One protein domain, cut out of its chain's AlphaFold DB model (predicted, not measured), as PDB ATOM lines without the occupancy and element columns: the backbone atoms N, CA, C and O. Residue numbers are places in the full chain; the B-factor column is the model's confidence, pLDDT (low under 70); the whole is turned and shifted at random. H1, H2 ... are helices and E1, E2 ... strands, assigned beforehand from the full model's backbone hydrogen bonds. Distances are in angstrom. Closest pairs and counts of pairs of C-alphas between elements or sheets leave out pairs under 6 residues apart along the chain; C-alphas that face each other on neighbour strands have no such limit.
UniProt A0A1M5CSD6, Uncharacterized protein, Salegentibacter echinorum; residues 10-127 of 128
ATOM      1  N   LYS A  10      22.456 -37.514  25.773       50.72
ATOM      2  CA  LYS A  10      21.688 -36.322  26.156       50.72
ATOM      3  C   LYS A  10      20.781 -36.668  27.335       50.72
ATOM      4  O   LYS A  10      19.823 -37.425  27.187       50.72
ATOM      5  N   GLU A  11      21.067 -36.112  28.510       42.84
ATOM      6  CA  GLU A  11      20.127 -36.156  29.631       42.84
ATOM      7  C   GLU A  11      18.937 -35.239  29.324       42.84
ATOM      8  O   GLU A  11      19.058 -34.015  29.325       42.84
ATOM      9  N   SER A  12      17.767 -35.817  29.046       42.75
ATOM     10  CA  SER A  12      16.515 -35.058  29.004       42.75
ATOM     11  C   SER A  12      15.682 -35.352  30.252       42.75
ATOM     12  O   SER A  12      15.642 -36.481  30.749       42.75
ATOM     13  N   ARG A  13      15.016 -34.319  30.788       38.66
ATOM     14  CA  ARG A  13      14.089 -34.433  31.924       38.66
ATOM     15  C   ARG A  13      12.916 -35.346  31.546       38.66
ATOM     16  O   ARG A  13      11.902 -34.886  31.035       38.66
ATOM     17  N   GLY A  14      13.072 -36.637  31.830       44.09
ATOM     18  CA  GLY A  14      12.045 -37.661  31.673       44.09
ATOM     19  C   GLY A  14      12.525 -38.854  30.858       44.09
ATOM     20  O   GLY A  14      12.262 -38.897  29.673       44.09
ATOM     21  N   SER A  15      13.178 -39.826  31.505       37.50
ATOM     22  CA  SER A  15      13.351 -41.246  31.100       37.50
ATOM     23  C   SER A  15      13.799 -41.585  29.663       37.50
ATOM     24  O   SER A  15      13.859 -42.764  29.322       37.50
ATOM     25  N   ILE A  16      14.093 -40.608  28.813       41.91
ATOM     26  CA  ILE A  16      14.477 -40.773  27.416       41.91
ATOM     27  C   ILE A  16      15.972 -40.469  27.370       41.91
ATOM     28  O   ILE A  16      16.376 -39.308  27.335       41.91
ATOM     29  N   CYS A  17      16.795 -41.519  27.443       43.38
ATOM     30  CA  CYS A  17      18.173 -41.419  26.971       43.38
ATOM     31  C   CYS A  17      18.100 -41.484  25.452       43.38
ATOM     32  O   CYS A  17      17.735 -42.530  24.934       43.38
ATOM     33  N   SER A  18      18.408 -40.400  24.748       43.28
ATOM     34  CA  SER A  18      18.547 -40.421  23.293       43.28
ATOM     35  C   SER A  18      20.030 -40.480  22.927       43.28
ATOM     36  O   SER A  18      20.834 -39.687  23.414       43.28
ATOM     37  N   TYR A  19      20.393 -41.441  22.076       48.12
ATOM     38  CA  TYR A  19      21.696 -41.493  21.416       48.12
ATOM     39  C   TYR A  19      21.487 -41.090  19.968       48.12
ATOM     40  O   TYR A  19      20.899 -41.858  19.211       48.12
ATOM     41  N   GLU A  20      21.933 -39.894  19.604       48.88
ATOM     42  CA  GLU A  20      21.882 -39.415  18.226       48.88
ATOM     43  C   GLU A  20      23.214 -39.703  17.540       48.88
ATOM     44  O   GLU A  20      24.262 -39.229  17.971       48.88
ATOM     45  N   TRP A  21      23.169 -40.469  16.452       51.19
ATOM     46  CA  TRP A  21      24.275 -40.557  15.508       51.19
ATOM     47  C   TRP A  21      24.010 -39.593  14.363       51.19
ATOM     48  O   TRP A  21      22.995 -39.729  13.694       51.19
ATOM     49  N   THR A  22      24.910 -38.637  14.142       49.59
ATOM     50  CA  THR A  22      24.906 -37.788  12.949       49.59
ATOM     51  C   THR A  22      26.246 -37.970  12.250       49.59
ATOM     52  O   THR A  22      27.251 -37.445  12.720       49.59
ATOM     53  N   SER A  23      26.286 -38.703  11.137       45.41
ATOM     54  CA  SER A  23      27.409 -38.569  10.205       45.41
ATOM     55  C   SER A  23      27.095 -37.447   9.233       45.41
ATOM     56  O   SER A  23      26.031 -37.439   8.621       45.41
ATOM     57  N   LYS A  24      28.017 -36.492   9.107       45.44
ATOM     58  CA  LYS A  24      28.088 -35.635   7.928       45.44
ATOM     59  C   LYS A  24      29.018 -36.316   6.932       45.44
ATOM     60  O   LYS A  24      30.172 -35.922   6.817       45.44
ATOM     61  N   ASP A  25      28.495 -37.281   6.192       46.66
ATOM     62  CA  ASP A  25      28.848 -37.302   4.776       46.66
ATOM     63  C   ASP A  25      27.935 -36.290   4.098       46.66
ATOM     64  O   ASP A  25      26.809 -36.075   4.547       46.66
ATOM     65  N   GLN A  26      28.436 -35.587   3.087       44.66
ATOM     66  CA  GLN A  26      27.861 -34.352   2.526       44.66
ATOM     67  C   GLN A  26      26.398 -34.468   2.024       44.66
ATOM     68  O   GLN A  26      25.829 -33.482   1.548       44.66
ATOM     69  N   THR A  27      25.777 -35.642   2.150       44.56
ATOM     70  CA  THR A  27      24.599 -36.070   1.413       44.56
ATOM     71  C   THR A  27      23.478 -36.693   2.247       44.56
ATOM     72  O   THR A  27      22.342 -36.643   1.773       44.56
ATOM     73  N   VAL A  28      23.710 -37.226   3.458       44.62
ATOM     74  CA  VAL A  28      22.648 -37.893   4.248       44.62
ATOM     75  C   VAL A  28      22.727 -37.568   5.737       44.62
ATOM     76  O   VAL A  28      23.744 -37.793   6.384       44.62
ATOM     77  N   PHE A  29      21.619 -37.081   6.302       47.91
ATOM     78  CA  PHE A  29      21.459 -36.976   7.752       47.91
ATOM     79  C   PHE A  29      20.822 -38.238   8.299       47.91
ATOM     80  O   PHE A  29      19.684 -38.542   7.943       47.91
ATOM     81  N   TYR A  30      21.529 -38.898   9.208       51.06
ATOM     82  CA  TYR A  30      20.987 -39.997   9.983       51.06
ATOM     83  C   TYR A  30      20.555 -39.493  11.352       51.06
ATOM     84  O   TYR A  30      21.185 -38.614  11.937       51.06
ATOM     85  N   THR A  31      19.455 -40.016  11.869       52.50
ATOM     86  CA  THR A  31      19.111 -39.847  13.277       52.50
ATOM     87  C   THR A  31      18.714 -41.194  13.816       52.50
ATOM     88  O   THR A  31      17.763 -41.808  13.334       52.50
ATOM     89  N   VAL A  32      19.450 -41.616  14.837       51.56
ATOM     90  CA  VAL A  32      19.012 -42.675  15.723       51.56
ATOM     91  C   VAL A  32      18.502 -42.047  17.006       51.56
ATOM     92  O   VAL A  32      19.005 -41.024  17.452       51.56
ATOM     93  N   SER A  33      17.418 -42.575  17.557       54.47
ATOM     94  CA  SER A  33      16.846 -42.055  18.795       54.47
ATOM     95  C   SER A  33      16.417 -43.209  19.665       54.47
ATOM     96  O   SER A  33      15.531 -43.972  19.283       54.47
ATOM     97  N   LEU A  34      17.037 -43.298  20.840       52.84
ATOM     98  CA  LEU A  34      16.656 -44.254  21.856       52.84
ATOM     99  C   LEU A  34      15.490 -43.709  22.678       52.84
ATOM    100  O   LEU A  34      15.517 -42.596  23.190       52.84
ATOM    101  N   ASN A  35      14.422 -44.493  22.748       58.09
ATOM    102  CA  ASN A  35      13.251 -44.176  23.550       58.09
ATOM    103  C   ASN A  35      12.981 -45.376  24.451       58.09
ATOM    104  O   ASN A  35      12.683 -46.459  23.954       58.09
ATOM    105  N   PHE A  36      13.067 -45.220  25.770       58.75
ATOM    106  CA  PHE A  36      12.567 -46.262  26.660       58.75
ATOM    107  C   PHE A  36      11.042 -46.230  26.644       58.75
ATOM    108  O   PHE A  36      10.423 -45.171  26.793       58.75
ATOM    109  N   ALA A  37      10.408 -47.395  26.520       56.06
ATOM    110  CA  ALA A  37       8.994 -47.512  26.845       56.06
ATOM    111  C   ALA A  37       8.837 -47.191  28.341       56.06
ATOM    112  O   ALA A  37       9.115 -48.071  29.158       56.06
ATOM    113  N   ARG A  38       8.482 -45.936  28.683       49.62
ATOM    114  CA  ARG A  38       8.253 -45.386  30.040       49.62
ATOM    115  C   ARG A  38       8.311 -46.466  31.125       49.62
ATOM    116  O   ARG A  38       7.329 -47.187  31.306       49.62
ATOM    117  N   GLY A  39       9.437 -46.644  31.811       57.03
ATOM    118  CA  GLY A  39       9.451 -47.598  32.916       57.03
ATOM    119  C   GLY A  39      10.812 -48.033  33.428       57.03
ATOM    120  O   GLY A  39      11.779 -48.145  32.684       57.03
ATOM    121  N   LYS A  40      10.797 -48.321  34.730       64.75
ATOM    122  CA  LYS A  40      11.798 -49.075  35.485       64.75
ATOM    123  C   LYS A  40      12.074 -50.429  34.809       64.75
ATOM    124  O   LYS A  40      11.233 -50.914  34.049       64.75
ATOM    125  N   LYS A  41      13.215 -51.044  35.134       78.56
ATOM    126  CA  LYS A  41      13.553 -52.422  34.746       78.56
ATOM    127  C   LYS A  41      12.367 -53.368  34.995       78.56
ATOM    128  O   LYS A  41      11.729 -53.295  36.047       78.56
ATOM    129  N   ARG A  42      12.065 -54.220  34.018       82.19
ATOM    130  CA  ARG A  42      10.924 -55.147  33.994       82.19
ATOM    131  C   ARG A  42      11.386 -56.597  34.120       82.19
ATOM    132  O   ARG A  42      12.513 -56.925  33.761       82.19
ATOM    133  N   THR A  43      10.499 -57.468  34.593       88.44
ATOM    134  CA  THR A  43      10.688 -58.927  34.529       88.44
ATOM    135  C   THR A  43      10.482 -59.445  33.103       88.44
ATOM    136  O   THR A  43       9.800 -58.804  32.301       88.44
ATOM    137  N   ASN A  44      10.977 -60.647  32.794       87.31
ATOM    138  CA  ASN A  44      10.771 -61.272  31.478       87.31
ATOM    139  C   ASN A  44       9.279 -61.403  31.125       87.31
ATOM    140  O   ASN A  44       8.874 -61.058  30.020       87.31
ATOM    141  N   SER A  45       8.433 -61.775  32.091       89.94
ATOM    142  CA  SER A  45       6.980 -61.855  31.888       89.94
ATOM    143  C   SER A  45       6.342 -60.505  31.534       89.94
ATOM    144  O   SER A  45       5.448 -60.436  30.690       89.94
ATOM    145  N   GLN A  46       6.813 -59.412  32.140       88.62
ATOM    146  CA  GLN A  46       6.365 -58.057  31.815       88.62
ATOM    147  C   GLN A  46       6.863 -57.610  30.435       88.62
ATOM    148  O   GLN A  46       6.124 -56.937  29.713       88.62
ATOM    149  N   ILE A  47       8.090 -57.985  30.060       88.88
ATOM    150  CA  ILE A  47       8.642 -57.747  28.721       88.88
ATOM    151  C   ILE A  47       7.809 -58.478  27.669       88.88
ATOM    152  O   ILE A  47       7.389 -57.852  26.699       88.88
ATOM    153  N   ASP A  48       7.487 -59.754  27.876       91.31
ATOM    154  CA  ASP A  48       6.670 -60.537  26.944       91.31
ATOM    155  C   ASP A  48       5.260 -59.968  26.780       91.31
ATOM    156  O   ASP A  48       4.771 -59.824  25.654       91.31
ATOM    157  N   ALA A  49       4.617 -59.580  27.884       90.38
ATOM    158  CA  ALA A  49       3.304 -58.944  27.846       90.38
ATOM    159  C   ALA A  49       3.337 -57.621  27.063       90.38
ATOM    160  O   ALA A  49       2.488 -57.389  26.196       90.38
ATOM    161  N   ALA A  50       4.339 -56.773  27.321       87.69
ATOM    162  CA  ALA A  50       4.519 -55.512  26.609       87.69
ATOM    163  C   ALA A  50       4.812 -55.735  25.118       87.69
ATOM    164  O   ALA A  50       4.194 -55.090  24.268       87.69
ATOM    165  N   TRP A  51       5.690 -56.682  24.785       90.62
ATOM    166  CA  TRP A  51       6.047 -57.021  23.410       90.62
ATOM    167  C   TRP A  51       4.835 -57.502  22.610       90.62
ATOM    168  O   TRP A  51       4.575 -57.002  21.511       90.62
ATOM    169  N   LYS A  52       4.045 -58.417  23.187       91.62
ATOM    170  CA  LYS A  52       2.800 -58.925  22.596       91.62
ATOM    171  C   LYS A  52       1.764 -57.814  22.422       91.62
ATOM    172  O   LYS A  52       1.158 -57.708  21.357       91.62
ATOM    173  N   GLY A  53       1.585 -56.966  23.435       90.38
ATOM    174  CA  GLY A  53       0.678 -55.818  23.369       90.38
ATOM    175  C   GLY A  53       1.049 -54.850  22.245       90.38
ATOM    176  O   GLY A  53       0.198 -54.467  21.443       90.38
ATOM    177  N   GLN A  54       2.333 -54.520  22.120       88.88
ATOM    178  CA  GLN A  54       2.845 -53.668  21.047       88.88
ATOM    179  C   GLN A  54       2.725 -54.316  19.667       88.88
ATOM    180  O   GLN A  54       2.385 -53.623  18.709       88.88
ATOM    181  N   ASN A  55       2.964 -55.625  19.550       90.38
ATOM    182  CA  ASN A  55       2.731 -56.350  18.301       90.38
ATOM    183  C   ASN A  55       1.284 -56.203  17.853       90.38
ATOM    184  O   ASN A  55       1.038 -55.809  16.719       90.38
ATOM    185  N   ASN A  56       0.334 -56.432  18.753       89.31
ATOM    186  CA  ASN A  56      -1.084 -56.367  18.420       89.31
ATOM    187  C   ASN A  56      -1.575 -54.940  18.137       89.31
ATOM    188  O   ASN A  56      -2.384 -54.753  17.231       89.31
ATOM    189  N   GLY A  57      -1.111 -53.950  18.906       87.19
ATOM    190  CA  GLY A  57      -1.627 -52.579  18.841       87.19
ATOM    191  C   GLY A  57      -0.911 -51.658  17.855       87.19
ATOM    192  O   GLY A  57      -1.534 -50.759  17.298       87.19
ATOM    193  N   VAL A  58       0.391 -51.861  17.635       87.12
ATOM    194  CA  VAL A  58       1.227 -50.941  16.849       87.12
ATOM    195  C   VAL A  58       1.851 -51.649  15.658       87.12
ATOM    196  O   VAL A  58       1.653 -51.206  14.529       87.12
ATOM    197  N   TYR A  59       2.586 -52.740  15.886       88.88
ATOM    198  CA  TYR A  59       3.466 -53.309  14.862       88.88
ATOM    199  C   TYR A  59       2.763 -54.217  13.855       88.88
ATOM    200  O   TYR A  59       3.258 -54.323  12.745       88.88
ATOM    201  N   LYS A  60       1.598 -54.808  14.156       88.75
ATOM    202  CA  LYS A  60       0.899 -55.741  13.247       88.75
ATOM    203  C   LYS A  60       0.737 -55.203  11.819       88.75
ATOM    204  O   LYS A  60       0.869 -55.961  10.867       88.75
ATOM    205  N   LYS A  61       0.475 -53.900  11.666       90.75
ATOM    206  CA  LYS A  61       0.311 -53.245  10.355       90.75
ATOM    207  C   LYS A  61       1.627 -52.929   9.628       90.75
ATOM    208  O   LYS A  61       1.587 -52.592   8.454       90.75
ATOM    209  N   TRP A  62       2.760 -53.034  10.317       89.62
ATOM    210  CA  TRP A  62       4.104 -52.734   9.812       89.62
ATOM    211  C   TRP A  62       4.953 -53.991   9.583       89.62
ATOM    212  O   TRP A  62       6.165 -53.868   9.471       89.62
ATOM    213  N   GLN A  63       4.324 -55.175   9.582       85.69
ATOM    214  CA  GLN A  63       4.940 -56.474   9.272       85.69
ATOM    215  C   GLN A  63       6.340 -56.647   9.891       85.69
ATOM    216  O   GLN A  63       7.333 -56.719   9.169       85.69
ATOM    217  N   PRO A  64       6.443 -56.663  11.233       91.44
ATOM    218  CA  PRO A  64       7.733 -56.647  11.891       91.44
ATOM    219  C   PRO A  64       8.524 -57.905  11.526       91.44
ATOM    220  O   PRO A  64       8.022 -59.021  11.665       91.44
ATOM    221  N   LYS A  65       9.766 -57.716  11.088       94.31
ATOM    222  CA  LYS A  65      10.712 -58.786  10.772       94.31
ATOM    223  C   LYS A  65      11.599 -59.029  11.983       94.31
ATOM    224  O   LYS A  65      12.172 -58.082  12.517       94.31
ATOM    225  N   GLU A  66      11.713 -60.273  12.427       95.69
ATOM    226  CA  GLU A  66      12.647 -60.614  13.502       95.69
ATOM    227  C   GLU A  66      14.093 -60.345  13.072       95.69
ATOM    228  O   GLU A  66      14.470 -60.564  11.918       95.69
ATOM    229  N   VAL A  67      14.886 -59.839  14.012       95.81
ATOM    230  CA  VAL A  67      16.316 -59.573  13.838       95.81
ATOM    231  C   VAL A  67      17.050 -60.366  14.911       95.81
ATOM    232  O   VAL A  67      16.748 -60.222  16.097       95.81
ATOM    233  N   SER A  68      17.968 -61.236  14.495       94.12
ATOM    234  CA  SER A  68      18.778 -62.045  15.406       94.12
ATOM    235  C   SER A  68      19.952 -61.247  15.969       94.12
ATOM    236  O   SER A  68      20.287 -60.164  15.489       94.12
ATOM    237  N   ASP A  69      20.587 -61.801  17.002       92.06
ATOM    238  CA  ASP A  69      21.865 -61.322  17.539       92.06
ATOM    239  C   ASP A  69      21.838 -59.889  18.094       92.06
ATOM    240  O   ASP A  69      22.879 -59.242  18.179       92.06
ATOM    241  N   VAL A  70      20.668 -59.374  18.490       92.25
ATOM    242  CA  VAL A  70      20.504 -58.053  19.119       92.25
ATOM    243  C   VAL A  70      19.588 -58.168  20.341       92.25
ATOM    244  O   VAL A  70      18.367 -58.254  20.211       92.25
ATOM    245  N   GLY A  71      20.177 -58.113  21.538       90.94
ATOM    246  CA  GLY A  71      19.440 -58.239  22.799       90.94
ATOM    247  C   GLY A  71      18.790 -59.614  22.995       90.94
ATOM    248  O   GLY A  71      19.137 -60.582  22.322       90.94
ATOM    249  N   ASP A  72      17.828 -59.684  23.913       93.00
ATOM    250  CA  ASP A  72      17.023 -60.885  24.172       93.00
ATOM    251  C   ASP A  72      15.980 -61.111  23.063       93.00
ATOM    252  O   ASP A  72      15.574 -62.239  22.778       93.00
ATOM    253  N   ARG A  73      15.499 -60.018  22.453       94.88
ATOM    254  CA  ARG A  73      14.559 -60.037  21.328       94.88
ATOM    255  C   ARG A  73      14.669 -58.746  20.522       94.88
ATOM    256  O   ARG A  73      14.613 -57.661  21.103       94.88
ATOM    257  N   ALA A  74      14.698 -58.839  19.194       95.75
ATOM    258  CA  ALA A  74      14.644 -57.671  18.323       95.75
ATOM    259  C   ALA A  74      13.731 -57.875  17.108       95.75
ATOM    260  O   ALA A  74      13.559 -58.982  16.597       95.75
ATOM    261  N   SER A  75      13.118 -56.782  16.651       96.44
ATOM    262  CA  SER A  75      12.317 -56.771  15.428       96.44
ATOM    263  C   SER A  75      12.421 -55.436  14.702       96.44
ATOM    264  O   SER A  75      12.219 -54.387  15.320       96.44
ATOM    265  N   TRP A  76      12.666 -55.489  13.399       94.75
ATOM    266  CA  TRP A  76      12.615 -54.357  12.483       94.75
ATOM    267  C   TRP A  76      11.192 -54.106  11.985       94.75
ATOM    268  O   TRP A  76      10.449 -55.059  11.758       94.75
ATOM    269  N   SER A  77      10.820 -52.850  11.759       93.50
ATOM    270  CA  SER A  77       9.636 -52.493  10.978       93.50
ATOM    271  C   SER A  77       9.822 -51.177  10.225       93.50
ATOM    272  O   SER A  77      10.633 -50.338  10.612       93.50
ATOM    273  N   ASP A  78       8.992 -50.947   9.209       89.38
ATOM    274  CA  ASP A  78       8.994 -49.693   8.434       89.38
ATOM    275  C   ASP A  78       8.251 -48.543   9.146       89.38
ATOM    276  O   ASP A  78       7.948 -47.499   8.559       89.38
ATOM    277  N   LEU A  79       7.931 -48.716  10.435       86.31
ATOM    278  CA  LEU A  79       7.274 -47.693  11.241       86.31
ATOM    279  C   LEU A  79       8.137 -46.424  11.278       86.31
ATOM    280  O   LEU A  79       9.270 -46.444  11.750       86.31
ATOM    281  N   GLY A  80       7.569 -45.303  10.825       78.75
ATOM    282  CA  GLY A  80       8.226 -43.995  10.896       78.75
ATOM    283  C   GLY A  80       9.452 -43.842   9.990       78.75
ATOM    284  O   GLY A  80      10.288 -42.995  10.282       78.75
ATOM    285  N   GLY A  81       9.560 -44.639   8.920       79.69
ATOM    286  CA  GLY A  81      10.707 -44.626   8.001       79.69
ATOM    287  C   GLY A  81      11.767 -45.688   8.302       79.69
ATOM    288  O   GLY A  81      12.710 -45.827   7.532       79.69
ATOM    289  N   GLY A  82      11.586 -46.458   9.377       87.19
ATOM    290  CA  GLY A  82      12.483 -47.534   9.778       87.19
ATOM    291  C   GLY A  82      12.708 -47.509  11.281       87.19
ATOM    292  O   GLY A  82      13.083 -46.486  11.855       87.19
ATOM    293  N   GLN A  83      12.468 -48.626  11.952       89.25
ATOM    294  CA  GLN A  83      12.679 -48.725  13.387       89.25
ATOM    295  C   GLN A  83      13.035 -50.145  13.803       89.25
ATOM    296  O   GLN A  83      12.279 -51.089  13.574       89.25
ATOM    297  N   LEU A  84      14.145 -50.272  14.527       91.69
ATOM    298  CA  LEU A  84      14.497 -51.484  15.249       91.69
ATOM    299  C   LEU A  84      13.991 -51.372  16.689       91.69
ATOM    300  O   LEU A  84      14.409 -50.497  17.446       91.69
ATOM    301  N   ARG A  85      13.084 -52.257  17.089       92.38
ATOM    302  CA  ARG A  85      12.669 -52.411  18.487       92.38
ATOM    303  C   ARG A  85      13.479 -53.528  19.126       92.38
ATOM    304  O   ARG A  85      13.569 -54.607  18.545       92.38
ATOM    305  N   VAL A  86      13.982 -53.296  20.333       91.75
ATOM    306  CA  VAL A  86      14.856 -54.225  21.054       91.75
ATOM    307  C   VAL A  86      14.381 -54.392  22.494       91.75
ATOM    308  O   VAL A  86      14.002 -53.421  23.153       91.75
ATOM    309  N   ALA A  87      14.400 -55.628  22.983       91.38
ATOM    310  CA  ALA A  87      14.309 -55.967  24.392       91.38
ATOM    311  C   ALA A  87      15.662 -56.511  24.866       91.38
ATOM    312  O   ALA A  87      16.198 -57.428  24.249       91.38
ATOM    313  N   ALA A  88      16.217 -55.938  25.933       89.81
ATOM    314  CA  ALA A  88      17.475 -56.382  26.533       89.81
ATOM    315  C   ALA A  88      17.543 -55.966  28.009       89.81
ATOM    316  O   ALA A  88      17.092 -54.872  28.361       89.81
ATOM    317  N   ASN A  89      18.106 -56.815  28.875       85.50
ATOM    318  CA  ASN A  89      18.381 -56.511  30.290       85.50
ATOM    319  C   ASN A  89      17.162 -55.976  31.076       85.50
ATOM    320  O   ASN A  89      17.295 -55.182  32.011       85.50
ATOM    321  N   GLY A  90      15.950 -56.422  30.725       85.12
ATOM    322  CA  GLY A  90      14.702 -55.972  31.356       85.12
ATOM    323  C   GLY A  90      14.191 -54.608  30.872       85.12
ATOM    324  O   GLY A  90      13.315 -54.017  31.509       85.12
ATOM    325  N   TYR A  91      14.691 -54.105  29.744       84.44
ATOM    326  CA  TYR A  91      14.222 -52.884  29.094       84.44
ATOM    327  C   TYR A  91      13.679 -53.171  27.694       84.44
ATOM    328  O   TYR A  91      14.104 -54.115  27.039       84.44
ATOM    329  N   ILE A  92      12.745 -52.332  27.234       84.81
ATOM    330  CA  ILE A  92      12.348 -52.241  25.823       84.81
ATOM    331  C   ILE A  92      12.712 -50.844  25.352       84.81
ATOM    332  O   ILE A  92      12.258 -49.854  25.948       84.81
ATOM    333  N   PHE A  93      13.496 -50.778  24.287       83.44
ATOM    334  CA  PHE A  93      13.877 -49.537  23.638       83.44
ATOM    335  C   PHE A  93      13.754 -49.647  22.119       83.44
ATOM    336  O   PHE A  93      13.575 -50.728  21.555       83.44
ATOM    337  N   TYR A  94      13.806 -48.498  21.460       85.56
ATOM    338  CA  TYR A  94      13.663 -48.386  20.014       85.56
ATOM    339  C   TYR A  94      14.845 -47.629  19.451       85.56
ATOM    340  O   TYR A  94      15.362 -46.731  20.102       85.56
ATOM    341  N   VAL A  95      15.230 -47.985  18.242       84.56
ATOM    342  CA  VAL A  95      16.312 -47.393  17.475       84.56
ATOM    343  C   VAL A  95      15.671 -47.015  16.148       84.56
ATOM    344  O   VAL A  95      15.569 -47.830  15.232       84.56
ATOM    345  N   SER A  96      15.101 -45.811  16.095       81.62
ATOM    346  CA  SER A  96      14.534 -45.285  14.850       81.62
ATOM    347  C   SER A  96      15.659 -44.973  13.876       81.62
ATOM    348  O   SER A  96      16.717 -44.524  14.297       81.62
ATOM    349  N   TYR A  97      15.425 -45.186  12.597       76.88
ATOM    350  CA  TYR A  97      16.310 -44.793  11.523       76.88
ATOM    351  C   TYR A  97      15.575 -43.751  10.683       76.88
ATOM    352  O   TYR A  97      14.470 -43.984  10.201       76.88
ATOM    353  N   SER A  98      16.181 -42.583  10.532       71.50
ATOM    354  CA  SER A  98      15.705 -41.543   9.626       71.50
ATOM    355  C   SER A  98      16.877 -41.114   8.772       71.50
ATOM    356  O   SER A  98      17.896 -40.711   9.328       71.50
ATOM    357  N   ALA A  99      16.729 -41.217   7.453       67.44
ATOM    358  CA  ALA A  99      17.696 -40.740   6.479       67.44
ATOM    359  C   ALA A  99      17.070 -39.610   5.663       67.44
ATOM    360  O   ALA A  99      16.020 -39.780   5.039       67.44
ATOM    361  N   ARG A 100      17.719 -38.445   5.642       64.06
ATOM    362  CA  ARG A 100      17.348 -37.346   4.743       64.06
ATOM    363  C   ARG A 100      18.443 -37.137   3.711       64.06
ATOM    364  O   ARG A 100      19.503 -36.621   4.058       64.06
ATOM    365  N   VAL A 101      18.159 -37.496   2.459       61.38
ATOM    366  CA  VAL A 101      19.063 -37.266   1.324       61.38
ATOM    367  C   VAL A 101      19.019 -35.790   0.923       61.38
ATOM    368  O   VAL A 101      17.952 -35.234   0.666       61.38
ATOM    369  N   ILE A 102      20.185 -35.154   0.871       61.44
ATOM    370  CA  ILE A 102      20.376 -33.762   0.450       61.44
ATOM    371  C   ILE A 102      20.626 -33.693  -1.066       61.44
ATOM    372  O   ILE A 102      20.237 -32.711  -1.699       61.44
ATOM    373  N   ARG A 103      21.251 -34.717  -1.680       53.41
ATOM    374  CA  ARG A 103      21.578 -34.709  -3.118       53.41
ATOM    375  C   ARG A 103      21.840 -36.099  -3.721       53.41
ATOM    376  O   ARG A 103      22.819 -36.722  -3.366       53.41
ATOM    377  N   GLY A 104      21.040 -36.547  -4.692       54.25
ATOM    378  CA  GLY A 104      21.409 -37.570  -5.698       54.25
ATOM    379  C   GLY A 104      21.804 -38.989  -5.244       54.25
ATOM    380  O   GLY A 104      21.934 -39.858  -6.100       54.25
ATOM    381  N   GLU A 105      21.981 -39.245  -3.950       59.34
ATOM    382  CA  GLU A 105      22.318 -40.564  -3.423       59.34
ATOM    383  C   GLU A 105      21.084 -41.441  -3.225       59.34
ATOM    384  O   GLU A 105      19.970 -40.973  -2.971       59.34
ATOM    385  N   LYS A 106      21.308 -42.747  -3.362       63.53
ATOM    386  CA  LYS A 106      20.297 -43.761  -3.099       63.53
ATOM    387  C   LYS A 106      20.175 -43.927  -1.585       63.53
ATOM    388  O   LYS A 106      21.185 -44.011  -0.900       63.53
ATOM    389  N   LEU A 107      18.943 -43.965  -1.083       69.00
ATOM    390  CA  LEU A 107      18.688 -44.357   0.302       69.00
ATOM    391  C   LEU A 107      19.215 -45.779   0.544       69.00
ATOM    392  O   LEU A 107      19.111 -46.622  -0.354       69.00
ATOM    393  N   ASP A 108      19.721 -46.020   1.754       71.88
ATOM    394  CA  ASP A 108      20.036 -47.356   2.261       71.88
ATOM    395  C   ASP A 108      18.870 -48.321   1.996       71.88
ATOM    396  O   ASP A 108      17.692 -47.959   2.125       71.88
ATOM    397  N   ASP A 109      19.187 -49.566   1.655       85.38
ATOM    398  CA  ASP A 109      18.169 -50.609   1.629       85.38
ATOM    399  C   ASP A 109      17.795 -51.073   3.050       85.38
ATOM    400  O   ASP A 109      18.421 -50.718   4.051       85.38
ATOM    401  N   THR A 110      16.734 -51.877   3.158       87.69
ATOM    402  CA  THR A 110      16.242 -52.367   4.452       87.69
ATOM    403  C   THR A 110      17.301 -53.121   5.252       87.69
ATOM    404  O   THR A 110      17.305 -53.018   6.478       87.69
ATOM    405  N   GLN A 111      18.188 -53.876   4.602       89.50
ATOM    406  CA  GLN A 111      19.199 -54.647   5.318       89.50
ATOM    407  C   GLN A 111      20.284 -53.727   5.873       89.50
ATOM    408  O   GLN A 111      20.649 -53.857   7.038       89.50
ATOM    409  N   GLU A 112      20.716 -52.734   5.099       85.06
ATOM    410  CA  GLU A 112      21.677 -51.736   5.560       85.06
ATOM    411  C   GLU A 112      21.129 -50.917   6.744       85.06
ATOM    412  O   GLU A 112      21.833 -50.687   7.734       85.06
ATOM    413  N   MET A 113      19.842 -50.554   6.709       85.69
ATOM    414  CA  MET A 113      19.170 -49.901   7.840       85.69
ATOM    415  C   MET A 113      19.132 -50.797   9.090       85.69
ATOM    416  O   MET A 113      19.402 -50.326  10.204       85.69
ATOM    417  N   ILE A 114      18.835 -52.091   8.927       90.19
ATOM    418  CA  ILE A 114      18.863 -53.078  10.018       90.19
ATOM    419  C   ILE A 114      20.273 -53.196  10.597       90.19
ATOM    420  O   ILE A 114      20.424 -53.172  11.818       90.19
ATOM    421  N   ASP A 115      21.310 -53.272   9.769       87.94
ATOM    422  CA  ASP A 115      22.690 -53.462  10.224       87.94
ATOM    423  C   ASP A 115      23.197 -52.241  11.009       87.94
ATOM    424  O   ASP A 115      23.766 -52.374  12.105       87.94
ATOM    425  N   LYS A 116      22.925 -51.028  10.504       83.44
ATOM    426  CA  LYS A 116      23.285 -49.765  11.173       83.44
ATOM    427  C   LYS A 116      22.574 -49.628  12.521       83.44
ATOM    428  O   LYS A 116      23.216 -49.324  13.532       83.44
ATOM    429  N   THR A 117      21.267 -49.894  12.568       85.19
ATOM    430  CA  THR A 117      20.492 -49.826  13.821       85.19
ATOM    431  C   THR A 117      20.867 -50.929  14.810       85.19
ATOM    432  O   THR A 117      20.974 -50.656  16.007       85.19
ATOM    433  N   SER A 118      21.154 -52.141  14.336       89.88
ATOM    434  CA  SER A 118      21.609 -53.268  15.161       89.88
ATOM    435  C   SER A 118      22.956 -52.986  15.813       89.88
ATOM    436  O   SER A 118      23.147 -53.270  16.996       89.88
ATOM    437  N   THR A 119      23.881 -52.374  15.073       85.81
ATOM    438  CA  THR A 119      25.200 -52.015  15.607       85.81
ATOM    439  C   THR A 119      25.084 -50.993  16.734       85.81
ATOM    440  O   THR A 119      25.705 -51.153  17.785       85.81
ATOM    441  N   LEU A 120      24.241 -49.970  16.566       78.62
ATOM    442  CA  LEU A 120      24.010 -48.996  17.630       78.62
ATOM    443  C   LEU A 120      23.278 -49.620  18.827       78.62
ATOM    444  O   LEU A 120      23.668 -49.379  19.966       78.62
ATOM    445  N   ALA A 121      22.278 -50.474  18.595       84.25
ATOM    446  CA  ALA A 121      21.603 -51.194  19.673       84.25
ATOM    447  C   ALA A 121      22.585 -52.014  20.526       84.25
ATOM    448  O   ALA A 121      22.528 -51.936  21.751       84.25
ATOM    449  N   LYS A 122      23.519 -52.742  19.899       87.62
ATOM    450  CA  LYS A 122      24.566 -53.514  20.592       87.62
ATOM    451  C   LYS A 122      25.448 -52.629  21.472       87.62
ATOM    452  O   LYS A 122      25.578 -52.906  22.659       87.62
ATOM    453  N   LYS A 123      25.947 -51.510  20.933       80.56
ATOM    454  CA  LYS A 123      26.757 -50.544  21.700       80.56
ATOM    455  C   LYS A 123      26.006 -49.944  22.891       80.56
ATOM    456  O   LYS A 123      26.618 -49.616  23.903       80.56
ATOM    457  N   VAL A 124      24.687 -49.768  22.782       75.81
ATOM    458  CA  VAL A 124      23.864 -49.344  23.921       75.81
ATOM    459  C   VAL A 124      23.758 -50.466  24.954       75.81
ATOM    460  O   VAL A 124      23.937 -50.197  26.136       75.81
ATOM    461  N   ILE A 125      23.471 -51.701  24.531       82.31
ATOM    462  CA  ILE A 125      23.320 -52.860  25.428       82.31
ATOM    463  C   ILE A 125      24.595 -53.100  26.244       82.31
ATOM    464  O   ILE A 125      24.500 -53.353  27.437       82.31
ATOM    465  N   GLU A 126      25.775 -52.954  25.636       82.62
ATOM    466  CA  GLU A 126      27.076 -53.057  26.322       82.62
ATOM    467  C   GLU A 126      27.252 -52.048  27.471       82.62
ATOM    468  O   GLU A 126      28.083 -52.253  28.353       82.62
ATOM    469  N   ARG A 127      26.481 -50.955  27.469       71.38
ATOM    470  CA  ARG A 127      26.529 -49.889  28.480       71.38
ATOM    471  C   ARG A 127      25.386 -49.958  29.508       71.38
ATOM    472  O   ARG A 127      25.339 -49.085  30.374       71.38
TER     473      ARG A 127
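What this domain is: This is residues 10 to 127 of the 128 residues of an uncharacterized protein of Salegentibacter echinorum (UniProt A0A1M5CSD6). A twisted five-stranded sheet forms the middle layer, with the long helix H3 packed slantwise over one face and H1 running along the strands over the other. At one end, two of the sheet's strands are prolonged, E3 back into E2 and E7 onward into E8, and this pair makes a narrow two-stranded arm, while E1 lies alongside E3 at the edge of the sheet. The printed part has 118 residues, with three named helices and eight named strands in the order E1 E2 E3 H1 H2 E4 E5 E6 E7 E8 H3. The large sheet runs E3, E7, E6, E5, E4 and is antiparallel throughout, E2 and E8 form a second antiparallel sheet, and the class is mixed, helices and strands. The whole is compact, with a radius of gyration of the C-alphas of 14.5 A and spans of 47 by 32 by 24 A.

Where its parts are: In the five-stranded sheet, E3 is residues 34 to 36, E7 residues 91 to 96, E6 residues 83 to 88, E5 residues 73 to 77 and E4 residues 65 to 67. E7 is 16.1 A long, E6 16.0 A and E5 13.7 A, from first to last C-alpha. E2 is residues 28 to 31 and E8 residues 98 to 101, each 9.9 A long. E1, residues 17 to 19, begins with C-alpha 17 at (18.173, -41.419, 26.971). H1, residues 44 to 57, is 19.7 A long and begins with C-alpha 44 at (10.771, -61.272, 31.478). H2 is residues 59 to 62. H3, residues 110 to 125, is 22.1 A long and ends with C-alpha 125 at (23.320, -52.860, 25.428).

How they stand to each other: E4, E5, E6 and E7 form a meander, each strand the antiparallel neighbour of the one before, through the hairpins E4 and E5, E5 and E6, and E6 and E7. N 67 and O 74 are 3.0 A apart between E4 and E5, N 75 and O 85 are 2.9 A apart between E5 and E6, and N 86 and O 93 are 2.9 A apart between E6 and E7, within hydrogen-bond range. E3, an edge strand, is antiparallel to E7 at 148 degrees, with N 94 and O 35 at 3.4 A. E2 runs on into E3 at 19 degrees, and E7 runs on into E8 at 11 degrees. E2 and E8 are antiparallel at 166 degrees, with N 29 and O 100 at 3.1 A. E1 pairs with no named strand; its closest C-alphas to E3 are those of Ser 18 and Leu 34, 4.5 A apart. H3 and H1 lie on opposite faces of the five-stranded sheet, which gives three layers, helices on both faces of a sheet. H3 has a height over the sheet of 8.7 A and lies over E7, E6 and E5, only just slantwise to the strands at 32 degrees to E6 on the local plane. Its closest C-alphas to E7 are those of Val 95 and Thr 117, 6.1 A apart. H1 has a height of 10.4 A and lies over E6, along the strands at 1 degrees on the local plane. H2 only grazes the sheet; the C-alphas of Trp 62 and Ser 77, its closest to E5, are 5.7 A apart. H1 and H3 have every O i to N i+4 pair within hydrogen-bond range, and H2 is too short for such a pair.

The domain as a whole: The C-alphas farthest apart are those of Ser 45 and Gly 104, at 47.0 A. The printed part, residues 10 to 127, has no cut, and no link is long. The mean pLDDT of the printed part is 75.2, and residues 10 to 40 and 99 to 107 are under 70.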